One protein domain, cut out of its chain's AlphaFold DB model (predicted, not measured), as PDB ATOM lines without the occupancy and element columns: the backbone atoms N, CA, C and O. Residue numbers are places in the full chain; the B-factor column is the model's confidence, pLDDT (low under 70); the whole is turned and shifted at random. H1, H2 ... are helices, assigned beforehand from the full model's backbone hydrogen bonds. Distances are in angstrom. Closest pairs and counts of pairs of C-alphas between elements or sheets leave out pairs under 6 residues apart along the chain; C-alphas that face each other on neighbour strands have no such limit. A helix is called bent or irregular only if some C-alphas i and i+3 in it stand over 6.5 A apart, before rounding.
ATOM      1  N   ASP A   5      35.435 -12.383 -18.795       58.47
ATOM      2  CA  ASP A   5      35.990 -12.310 -20.144       58.47
ATOM      3  C   ASP A   5      34.915 -12.614 -21.219       58.47
ATOM      4  O   ASP A   5      35.158 -12.458 -22.412       58.47
ATOM      5  N   ILE A   6      33.681 -12.997 -20.831       57.81
ATOM      6  CA  ILE A   6      32.565 -13.192 -21.782       57.81
ATOM      7  C   ILE A   6      32.217 -11.902 -22.511       57.81
ATOM      8  O   ILE A   6      31.885 -11.963 -23.687       57.81
ATOM      9  N   TYR A   7      32.272 -10.748 -21.846       58.28
ATOM     10  CA  TYR A   7      31.977  -9.479 -22.517       58.28
ATOM     11  C   TYR A   7      33.033  -9.139 -23.571       58.28
ATOM     12  O   TYR A   7      32.685  -8.618 -24.625       58.28
ATOM     13  N   GLU A   8      34.295  -9.483 -23.315       60.31
ATOM     14  CA  GLU A   8      35.389  -9.292 -24.269       60.31
ATOM     15  C   GLU A   8      35.255 -10.260 -25.447       60.31
ATOM     16  O   GLU A   8      35.317  -9.837 -26.593       60.31
ATOM     17  N   VAL A   9      34.951 -11.535 -25.191       59.25
ATOM     18  CA  VAL A   9      34.709 -12.528 -26.250       59.25
ATOM     19  C   VAL A   9      33.438 -12.224 -27.050       59.25
ATOM     20  O   VAL A   9      33.423 -12.404 -28.264       59.25
ATOM     21  N   ALA A  10      32.378 -11.736 -26.404       61.31
ATOM     22  CA  ALA A  10      31.165 -11.292 -27.087       61.31
ATOM     23  C   ALA A  10      31.450 -10.093 -28.000       61.31
ATOM     24  O   ALA A  10      30.946 -10.061 -29.114       61.31
ATOM     25  N   ALA A  11      32.313  -9.164 -27.573       63.88
ATOM     26  CA  ALA A  11      32.744  -8.031 -28.393       63.88
ATOM     27  C   ALA A  11      33.619  -8.435 -29.597       63.88
ATOM     28  O   ALA A  11      33.800  -7.633 -30.511       63.88
ATOM     29  N   LEU A  12      34.155  -9.660 -29.618       64.06
ATOM     30  CA  LEU A  12      34.897 -10.214 -30.757       64.06
ATOM     31  C   LEU A  12      33.992 -10.913 -31.784       64.06
ATOM     32  O   LEU A  12      34.499 -11.417 -32.789       64.06
ATOM     33  N   ALA A  13      32.676 -10.977 -31.556       66.12
ATOM     34  CA  ALA A  13      31.757 -11.529 -32.540       66.12
ATOM     35  C   ALA A  13      31.782 -10.674 -33.823       66.12
ATOM     36  O   ALA A  13      31.616  -9.457 -33.746       66.12
ATOM     37  N   PRO A  14      31.975 -11.279 -35.013       73.19
ATOM     38  CA  PRO A  14      31.875 -10.549 -36.268       73.19
ATOM     39  C   PRO A  14      30.511  -9.845 -36.387       73.19
ATOM     40  O   PRO A  14      29.491 -10.471 -36.070       73.19
ATOM     41  N   PRO A  15      30.452  -8.589 -36.870       77.62
ATOM     42  CA  PRO A  15      29.202  -7.834 -37.009       77.62
ATOM     43  C   PRO A  15      28.114  -8.568 -37.805       77.62
ATOM     44  O   PRO A  15      26.918  -8.383 -37.578       77.62
ATOM     45  N   GLU A  16      28.513  -9.442 -38.728       78.75
ATOM     46  CA  GLU A  16      27.615 -10.274 -39.525       78.75
ATOM     47  C   GLU A  16      26.804 -11.239 -38.647       78.75
ATOM     48  O   GLU A  16      25.617 -11.461 -38.900       78.75
ATOM     49  N   ILE A  17      27.410 -11.759 -37.575       78.44
ATOM     50  CA  ILE A  17      26.739 -12.639 -36.615       78.44
ATOM     51  C   ILE A  17      25.714 -11.849 -35.802       78.44
ATOM     52  O   ILE A  17      24.577 -12.301 -35.638       78.44
ATOM     53  N   GLU A  18      26.066 -10.652 -35.332       77.38
ATOM     54  CA  GLU A  18      25.129  -9.779 -34.614       77.38
ATOM     55  C   GLU A  18      23.927  -9.409 -35.493       77.38
ATOM     56  O   GLU A  18      22.773  -9.473 -35.054       77.38
ATOM     57  N   PHE A  19      24.171  -9.097 -36.768       81.75
ATOM     58  CA  PHE A  19      23.119  -8.755 -37.719       81.75
ATOM     59  C   PHE A  19      22.185  -9.937 -38.014       81.75
ATOM     60  O   PHE A  19      20.954  -9.790 -37.993       81.75
ATOM     61  N   ALA A  20      22.747 -11.123 -38.260       84.12
ATOM     62  CA  ALA A  20      21.982 -12.332 -38.546       84.12
ATOM     63  C   ALA A  20      21.125 -12.753 -37.341       84.12
ATOM     64  O   ALA A  20      19.924 -13.009 -37.476       84.12
ATOM     65  N   THR A  21      21.712 -12.749 -36.142       80.69
ATOM     66  CA  THR A  21      21.000 -13.084 -34.901       80.69
ATOM     67  C   THR A  21      19.908 -12.068 -34.564       80.69
ATOM     68  O   THR A  21      18.780 -12.468 -34.275       80.69
ATOM     69  N   THR A  22      20.174 -10.766 -34.703       83.06
ATOM     70  CA  THR A  22      19.166  -9.710 -34.492       83.06
ATOM     71  C   THR A  22      17.999  -9.839 -35.470       83.06
ATOM     72  O   THR A  22      16.834  -9.730 -35.083       83.06
ATOM     73  N   THR A  23      18.289 -10.130 -36.740       85.12
ATOM     74  CA  THR A  23      17.262 -10.353 -37.765       85.12
ATOM     75  C   THR A  23      16.412 -11.582 -37.439       85.12
ATOM     76  O   THR A  23      15.183 -11.519 -37.515       85.12
ATOM     77  N   ALA A  24      17.034 -12.686 -37.017       84.19
ATOM     78  CA  ALA A  24      16.328 -13.888 -36.584       84.19
ATOM     79  C   ALA A  24      15.396 -13.606 -35.392       84.19
ATOM     80  O   ALA A  24      14.219 -13.969 -35.440       84.19
ATOM     81  N   VAL A  25      15.875 -12.895 -34.365       82.12
ATOM     82  CA  VAL A  25      15.071 -12.506 -33.192       82.12
ATOM     83  C   VAL A  25      13.902 -11.606 -33.590       82.12
ATOM     84  O   VAL A  25      12.775 -11.830 -33.148       82.12
ATOM     85  N   ARG A  26      14.127 -10.630 -34.478       85.81
ATOM     86  CA  ARG A  26      13.065  -9.746 -34.974       85.81
ATOM     87  C   ARG A  26      11.941 -10.529 -35.654       85.81
ATOM     88  O   ARG A  26      10.774 -10.269 -35.370       85.81
ATOM     89  N   ARG A  27      12.268 -11.503 -36.507       86.81
ATOM     90  CA  ARG A  27      11.265 -12.347 -37.184       86.81
ATOM     91  C   ARG A  27      10.440 -13.167 -36.193       86.81
ATOM     92  O   ARG A  27       9.236 -13.328 -36.381       86.81
ATOM     93  N   VAL A  28      11.065 -13.645 -35.116       87.19
ATOM     94  CA  VAL A  28      10.356 -14.329 -34.022       87.19
ATOM     95  C   VAL A  28       9.418 -13.366 -33.297       87.19
ATOM     96  O   VAL A  28       8.247 -13.688 -33.106       87.19
ATOM     97  N   ALA A  29       9.888 -12.165 -32.952       86.69
ATOM     98  CA  ALA A  29       9.075 -11.143 -32.291       86.69
ATOM     99  C   ALA A  29       7.871 -10.705 -33.147       86.69
ATOM    100  O   ALA A  29       6.778 -10.487 -32.626       86.69
ATOM    101  N   MET A  30       8.050 -10.647 -34.470       93.62
ATOM    102  CA  MET A  30       6.993 -10.362 -35.447       93.62
ATOM    103  C   MET A  30       6.080 -11.567 -35.739       93.62
ATOM    104  O   MET A  30       5.147 -11.443 -36.527       93.62
ATOM    105  N   LYS A  31       6.307 -12.720 -35.090       92.75
ATOM    106  CA  LYS A  31       5.573 -13.984 -35.297       92.75
ATOM    107  C   LYS A  31       5.658 -14.533 -36.729       92.75
ATOM    108  O   LYS A  31       4.859 -15.382 -37.113       92.75
ATOM    109  N   GLU A  32       6.646 -14.097 -37.504       91.69
ATOM    110  CA  GLU A  32       6.915 -14.584 -38.863       91.69
ATOM    111  C   GLU A  32       7.620 -15.945 -38.859       91.69
ATOM    112  O   GLU A  32       7.651 -16.654 -39.865       91.69
ATOM    113  N   SER A  33       8.239 -16.307 -37.733       89.06
ATOM    114  CA  SER A  33       8.896 -17.594 -37.542       89.06
ATOM    115  C   SER A  33       8.837 -18.026 -36.082       89.06
ATOM    116  O   SER A  33       8.764 -17.201 -35.172       89.06
ATOM    117  N   THR A  34       8.911 -19.332 -35.842       89.56
ATOM    118  CA  THR A  34       9.190 -19.852 -34.500       89.56
ATOM    119  C   THR A  34      10.668 -19.654 -34.172       89.56
ATOM    120  O   THR A  34      11.495 -19.550 -35.077       89.56
ATOM    121  N   LEU A  35      11.036 -19.670 -32.886       82.00
ATOM    122  CA  LEU A  35      12.447 -19.600 -32.483       82.00
ATOM    123  C   LEU A  35      13.286 -20.692 -33.163       82.00
ATOM    124  O   LEU A  35      14.346 -20.418 -33.719       82.00
ATOM    125  N   LEU A  36      12.769 -21.924 -33.200       85.25
ATOM    126  CA  LEU A  36      13.431 -23.035 -33.877       85.25
ATOM    127  C   LEU A  36      13.542 -22.809 -35.394       85.25
ATOM    128  O   LEU A  36      14.562 -23.155 -35.985       85.25
ATOM    129  N   GLY A  37      12.514 -22.237 -36.026       88.44
ATOM    130  CA  GLY A  37      12.528 -21.893 -37.449       88.44
ATOM    131  C   GLY A  37      13.574 -20.827 -37.780       88.44
ATOM    132  O   GLY A  37      14.358 -21.005 -38.712       88.44
ATOM    133  N   ALA A  38      13.647 -19.773 -36.969       86.38
ATOM    134  CA  ALA A  38      14.619 -18.698 -37.122       86.38
ATOM    135  C   ALA A  38      16.057 -19.203 -36.919       86.38
ATOM    136  O   ALA A  38      16.915 -18.966 -37.767       86.38
ATOM    137  N   LEU A  39      16.309 -20.005 -35.877       84.56
ATOM    138  CA  LEU A  39      17.618 -20.626 -35.646       84.56
ATOM    139  C   LEU A  39      18.024 -21.575 -36.781       84.56
ATOM    140  O   LEU A  39      19.195 -21.622 -37.154       84.56
ATOM    141  N   LYS A  40      17.073 -22.318 -37.364       87.62
ATOM    142  CA  LYS A  40      17.338 -23.211 -38.503       87.62
ATOM    143  C   LYS A  40      17.760 -22.468 -39.772       87.62
ATOM    144  O   LYS A  40      18.478 -23.057 -40.576       87.62
ATOM    145  N   SER A  41      17.346 -21.211 -39.935       86.56
ATOM    146  CA  SER A  41      17.754 -20.376 -41.072       86.56
ATOM    147  C   SER A  41      19.146 -19.755 -40.936       86.56
ATOM    148  O   SER A  41      19.676 -19.272 -41.929       86.56
ATOM    149  N   LEU A  42      19.737 -19.794 -39.738       85.62
ATOM    150  CA  LEU A  42      21.088 -19.302 -39.481       85.62
ATOM    151  C   LEU A  42      22.152 -20.323 -39.893       85.62
ATOM    152  O   LEU A  42      21.947 -21.542 -39.751       85.62
ATOM    153  N   ALA A  43      23.307 -19.814 -40.326       86.38
ATOM    154  CA  ALA A  43      24.522 -20.598 -40.499       86.38
ATOM    155  C   ALA A  43      24.963 -21.217 -39.161       86.38
ATOM    156  O   ALA A  43      24.536 -20.801 -38.083       86.38
ATOM    157  N   LEU A  44      25.826 -22.237 -39.205       80.19
ATOM    158  CA  LEU A  44      26.201 -22.990 -38.002       80.19
ATOM    159  C   LEU A  44      26.792 -22.092 -36.902       80.19
ATOM    160  O   LEU A  44      26.378 -22.195 -35.750       80.19
ATOM    161  N   LEU A  45      27.711 -21.190 -37.260       73.69
ATOM    162  CA  LEU A  45      28.350 -20.271 -36.311       73.69
ATOM    163  C   LEU A  45      27.349 -19.281 -35.702       73.69
ATOM    164  O   LEU A  45      27.317 -19.102 -34.488       73.69
ATOM    165  N   GLU A  46      26.477 -18.706 -36.526       80.69
ATOM    166  CA  GLU A  46      25.410 -17.801 -36.088       80.69
ATOM    167  C   GLU A  46      24.420 -18.501 -35.149       80.69
ATOM    168  O   GLU A  46      23.990 -17.933 -34.147       80.69
ATOM    169  N   ARG A  47      24.081 -19.762 -35.442       81.50
ATOM    170  CA  ARG A  47      23.204 -20.576 -34.597       81.50
ATOM    171  C   ARG A  47      23.844 -20.867 -33.246       81.50
ATOM    172  O   ARG A  47      23.160 -20.753 -32.233       81.50
ATOM    173  N   ILE A  48      25.125 -21.238 -33.231       78.94
ATOM    174  CA  ILE A  48      25.880 -21.445 -31.989       78.94
ATOM    175  C   ILE A  48      25.850 -20.156 -31.167       78.94
ATOM    176  O   ILE A  48      25.453 -20.193 -30.008       78.94
ATOM    177  N   HIS A  49      26.150 -19.013 -31.786       76.06
ATOM    178  CA  HIS A  49      26.157 -17.719 -31.110       76.06
ATOM    179  C   HIS A  49      24.782 -17.337 -30.534       76.06
ATOM    180  O   HIS A  49      24.672 -16.986 -29.359       76.06
ATOM    181  N   ALA A  50      23.713 -17.484 -31.323       77.06
ATOM    182  CA  ALA A  50      22.348 -17.220 -30.874       77.06
ATOM    183  C   ALA A  50      21.949 -18.101 -29.682       77.06
ATOM    184  O   ALA A  50      21.333 -17.615 -28.732       77.06
ATOM    185  N   VAL A  51      22.286 -19.393 -29.714       80.94
ATOM    186  CA  VAL A  51      22.010 -20.312 -28.601       80.94
ATOM    187  C   VAL A  51      22.814 -19.904 -27.369       80.94
ATOM    188  O   VAL A  51      22.232 -19.792 -26.295       80.94
ATOM    189  N   THR A  52      24.103 -19.592 -27.523       78.31
ATOM    190  CA  THR A  52      24.959 -19.136 -26.422       78.31
ATOM    191  C   THR A  52      24.401 -17.887 -25.743       78.31
ATOM    192  O   THR A  52      24.282 -17.882 -24.520       78.31
ATOM    193  N   ILE A  53      23.995 -16.859 -26.501       77.06
ATOM    194  CA  ILE A  53      23.393 -15.643 -25.927       77.06
ATOM    195  C   ILE A  53      22.131 -15.988 -25.136       77.06
ATOM    196  O   ILE A  53      22.001 -15.571 -23.987       77.06
ATOM    197  N   ASN A  54      21.218 -16.774 -25.714       77.12
ATOM    198  CA  ASN A  54      19.979 -17.151 -25.030       77.12
ATOM    199  C   ASN A  54      20.261 -17.925 -23.733       77.12
ATOM    200  O   ASN A  54      19.668 -17.626 -22.700       77.12
ATOM    201  N   THR A  55      21.205 -18.868 -23.754       81.81
ATOM    202  CA  THR A  55      21.619 -19.607 -22.555       81.81
ATOM    203  C   THR A  55      22.199 -18.679 -21.487       81.81
ATOM    204  O   THR A  55      21.834 -18.796 -20.319       81.81
ATOM    205  N   VAL A  56      23.059 -17.727 -21.867       79.94
ATOM    206  CA  VAL A  56      23.637 -16.751 -20.930       79.94
ATOM    207  C   VAL A  56      22.550 -15.862 -20.327       79.94
ATOM    208  O   VAL A  56      22.537 -15.674 -19.112       79.94
ATOM    209  N   VAL A  57      21.610 -15.360 -21.132       78.69
ATOM    210  CA  VAL A  57      20.480 -14.549 -20.649       78.69
ATOM    211  C   VAL A  57      19.636 -15.340 -19.652       78.69
ATOM    212  O   VAL A  57      19.405 -14.859 -18.546       78.69
ATOM    213  N   MET A  58      19.260 -16.580 -19.975       81.75
ATOM    214  CA  MET A  58      18.480 -17.430 -19.068       81.75
ATOM    215  C   MET A  58      19.209 -17.701 -17.746       81.75
ATOM    216  O   MET A  58      18.596 -17.671 -16.676       81.75
ATOM    217  N   LEU A  59      20.523 -17.942 -17.793       83.00
ATOM    218  CA  LEU A  59      21.339 -18.130 -16.592       83.00
ATOM    219  C   LEU A  59      21.394 -16.857 -15.742       83.00
ATOM    220  O   LEU A  59      21.266 -16.935 -14.519       83.00
ATOM    221  N   LEU A  60      21.551 -15.692 -16.377       81.69
ATOM    222  CA  LEU A  60      21.554 -14.397 -15.698       81.69
ATOM    223  C   LEU A  60      20.204 -14.096 -15.041       81.69
ATOM    224  O   LEU A  60      20.190 -13.674 -13.887       81.69
ATOM    225  N   GLU A  61      19.093 -14.351 -15.731       81.06
ATOM    226  CA  GLU A  61      17.742 -14.170 -15.188       81.06
ATOM    227  C   GLU A  61      17.470 -15.108 -14.005       81.06
ATOM    228  O   GLU A  61      16.912 -14.690 -12.992       81.06
ATOM    229  N   THR A  62      17.908 -16.367 -14.095       90.94
ATOM    230  CA  THR A  62      17.594 -17.400 -13.091       90.94
ATOM    231  C   THR A  62      18.482 -17.318 -11.849       90.94
ATOM    232  O   THR A  62      18.049 -17.614 -10.734       90.94
ATOM    233  N   HIS A  63      19.760 -16.978 -12.019       88.94
ATOM    234  CA  HIS A  63      20.760 -17.089 -10.954       88.94
ATOM    235  C   HIS A  63      21.379 -15.752 -10.549       88.94
ATOM    236  O   HIS A  63      22.103 -15.695  -9.552       88.94
ATOM    237  N   GLY A  64      21.092 -14.676 -11.281       85.88
ATOM    238  CA  GLY A  64      21.789 -13.410 -11.131       85.88
ATOM    239  C   GLY A  64      23.243 -13.503 -11.593       85.88
ATOM    240  O   GLY A  64      23.809 -14.580 -11.789       85.88
ATOM    241  N   ARG A  65      23.881 -12.339 -11.747       83.06
ATOM    242  CA  ARG A  65      25.214 -12.222 -12.353       83.06
ATOM    243  C   ARG A  65      26.250 -13.127 -11.687       83.06
ATOM    244  O   ARG A  65      26.781 -14.014 -12.338       83.06
ATOM    245  N   THR A  66      26.515 -12.954 -10.395       83.56
ATOM    246  CA  THR A  66      27.620 -13.646  -9.706       83.56
ATOM    247  C   THR A  66      27.528 -15.170  -9.794       83.56
ATOM    248  O   THR A  66      28.531 -15.834 -10.049       83.56
ATOM    249  N   LYS A  67      26.332 -15.737  -9.611       87.00
ATOM    250  CA  LYS A  67      26.139 -17.191  -9.638       87.00
ATOM    251  C   LYS A  67      26.118 -17.739 -11.067       87.00
ATOM    252  O   LYS A  67      26.683 -18.802 -11.290       87.00
ATOM    253  N   ALA A  68      25.545 -17.008 -12.026       85.25
ATOM    254  CA  ALA A  68      25.598 -17.374 -13.441       85.25
ATOM    255  C   ALA A  68      27.041 -17.437 -13.963       85.25
ATOM    256  O   ALA A  68      27.400 -18.401 -14.633       85.25
ATOM    257  N   LEU A  69      27.883 -16.459 -13.596       82.31
ATOM    258  CA  LEU A  69      29.311 -16.483 -13.923       82.31
ATOM    259  C   LEU A  69      29.979 -17.740 -13.335       82.31
ATOM    260  O   LEU A  69      30.624 -18.492 -14.049       82.31
ATOM    261  N   LYS A  70      29.769 -18.043 -12.052       84.38
ATOM    262  CA  LYS A  70      30.381 -19.233 -11.441       84.38
ATOM    263  C   LYS A  70      29.999 -20.542 -12.156       84.38
ATOM    264  O   LYS A  70      30.871 -21.366 -12.401       84.38
ATOM    265  N   LEU A  71      28.724 -20.710 -12.513       86.19
ATOM    266  CA  LEU A  71      28.237 -21.903 -13.218       86.19
ATOM    267  C   LEU A  71      28.853 -22.048 -14.616       86.19
ATOM    268  O   LEU A  71      29.243 -23.141 -15.010       86.19
ATOM    269  N   LEU A  72      28.964 -20.944 -15.354       82.62
ATOM    270  CA  LEU A  72      29.576 -20.931 -16.683       82.62
ATOM    271  C   LEU A  72      31.084 -21.234 -16.632       82.62
ATOM    272  O   LEU A  72      31.581 -21.941 -17.505       82.62
ATOM    273  N   ASP A  73      31.803 -20.757 -15.609       82.00
ATOM    274  CA  ASP A  73      33.216 -21.112 -15.397       82.00
ATOM    275  C   ASP A  73      33.389 -22.604 -15.072       82.00
ATOM    276  O   ASP A  73      34.290 -23.254 -15.604       82.00
ATOM    277  N   GLU A  74      32.523 -23.162 -14.220       87.00
ATOM    278  CA  GLU A  74      32.537 -24.588 -13.872       87.00
ATOM    279  C   GLU A  74      32.278 -25.474 -15.099       87.00
ATOM    280  O   GLU A  74      33.024 -26.428 -15.329       87.00
ATOM    281  N   GLU A  75      31.287 -25.123 -15.924       85.12
ATOM    282  CA  GLU A  75      30.963 -25.856 -17.153       85.12
ATOM    283  C   GLU A  75      32.090 -25.749 -18.192       85.12
ATOM    284  O   GLU A  75      32.475 -26.744 -18.804       85.12
ATOM    285  N   ALA A  76      32.690 -24.563 -18.356       79.62
ATOM    286  CA  ALA A  76      33.812 -24.372 -19.273       79.62
ATOM    287  C   ALA A  76      35.020 -25.248 -18.894       79.62
ATOM    288  O   ALA A  76      35.643 -25.851 -19.770       79.62
ATOM    289  N   LEU A  77      35.330 -25.354 -17.597       83.31
ATOM    290  CA  LEU A  77      36.383 -26.241 -17.094       83.31
ATOM    291  C   LEU A  77      36.045 -27.720 -17.321       83.31
ATOM    292  O   LEU A  77      36.936 -28.518 -17.609       83.31
ATOM    293  N   ASP A  78      34.778 -28.109 -17.189       87.25
ATOM    294  CA  ASP A  78      34.344 -29.482 -17.450       87.25
ATOM    295  C   ASP A  78      34.451 -29.850 -18.941       87.25
ATOM    296  O   ASP A  78      34.948 -30.925 -19.285       87.25
ATOM    297  N   CYS A  79      34.088 -28.933 -19.844       82.81
ATOM    298  CA  CYS A  79      34.292 -29.100 -21.285       82.81
ATOM    299  C   CYS A  79      35.773 -29.291 -21.645       82.81
ATOM    300  O   CYS A  79      36.101 -30.212 -22.398       82.81
ATOM    301  N   GLU A  80      36.668 -28.478 -21.078       83.69
ATOM    302  CA  GLU A  80      38.117 -28.621 -21.276       83.69
ATOM    303  C   GLU A  80      38.628 -29.977 -20.783       83.69
ATOM    304  O   GLU A  80      39.376 -30.650 -21.492       83.69
ATOM    305  N   ARG A  81      38.189 -30.422 -19.597       85.88
ATOM    306  CA  ARG A  81      38.557 -31.740 -19.048       85.88
ATOM    307  C   ARG A  81      38.104 -32.892 -19.937       85.88
ATOM    308  O   ARG A  81      38.781 -33.915 -19.992       85.88
ATOM    309  N   LYS A  82      36.981 -32.735 -20.638       90.75
ATOM    310  CA  LYS A  82      36.472 -33.706 -21.619       90.75
ATOM    311  C   LYS A  82      37.176 -33.625 -22.982       90.75
ATOM    312  O   LYS A  82      36.861 -34.421 -23.862       90.75
ATOM    313  N   GLY A  83      38.122 -32.700 -23.164       87.38
ATOM    314  CA  GLY A  83      38.888 -32.534 -24.399       87.38
ATOM    315  C   GLY A  83      38.191 -31.690 -25.469       87.38
ATOM    316  O   GLY A  83      38.639 -31.683 -26.614       87.38
TER     317      GLY A  83
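This is residues 5 to 83 of the 91 residues of an uncharacterized protein of Streptomyces acidiscabies (UniProt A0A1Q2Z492). A long helix, H4, is bent sharply into a V, with the long arm H4a running through the middle of the model and the second arm, H4b, folding back from the bend. At the end of H4a away from the bend, the short hairpin of helices H2 and H3 packs on its first turns, while the small helix H1 touches no other helix and residues 73 to 83, the far part of H4b and the two residues after it, stick out. The printed part has 79 residues with four named helices, in the order H1, H2, H3, H4, and no named strand; its class is all helix. It is only just loose, close to compact, with a radius of gyration of the C-alphas of 14.1 A and spans of 38 by 26 by 23 A.

H4, residues 44 to 81, was assigned as one helix by its hydrogen bonds, but it is bent: C-alphas 62 and 65 are 9.2 A apart, where about 5 A is found in a regular helix. Its arms are H4a, residues 44 to 62, and H4b, residues 65 to 81. They only just touch, with 3 pairs of C-alphas within 8 A, and the closest C-alphas, those of Leu 59 and Ala 68, are 5.4 A apart. The arms run opposite ways at a steep tilt of 45 degrees. At residues 45 to 50, H4a touches H2, residues 15 to 29, which meets it with residues 17 to 21 alone; the closest C-alphas are those of Ile 17 and Glu 46, 5.4 A apart. These two run the same way at a steep tilt of 64 degrees. H3, residues 35 to 41, only just touches H4a, with 3 pairs of C-alphas within 8 A, the closest being those of Leu 39 and Arg 47 at 5.7 A. H3 and H4a form a helical hairpin, running opposite ways at a shallow tilt of 21 degrees. H2 and H3 form another helical hairpin, opposite ways at a steep tilt of 43 degrees, and their closest C-alphas, those of Ala 24 and Ala 38, are 5.1 A apart. H1, residues 5 to 11, is apart from H2, H3, H4a and H4b, and H4b is apart from H2 and H3. The helix packing is mostly crossed, with one of the four touching pairs at a shallow tilt. In H1, H2, H3, H4a and H4b every O i to N i+4 pair is within hydrogen-bond range.

H4a is 26.9 A from first to last C-alpha, beginning at C-alpha 44 at (26.201, -22.990, -38.002). H4b is 24.6 A long and ends at C-alpha 81 at (38.557, -31.740, -19.048). H2 measures 20.9 A between C-alphas 15 and 29, H3 10.1 A between C-alphas 35 and 41. H1 measures 9.8 A and begins at C-alpha 5 at (35.990, -12.310, -20.144).

The two C-alphas farthest apart are those of Met 30 and Arg 81, 41.5 A from each other. Without the stretch that stands free, residues 73 to 83, the body has 68 residues and spans 36 by 25 by 17 A. The printed part has no cut, and the links H1 to H2, H2 to H3 and H3 to H4 are tight, with 3, 5 and 2 residues between the helices. The mean pLDDT of the printed part is 81.0, and residues 5 to 13 are under 70.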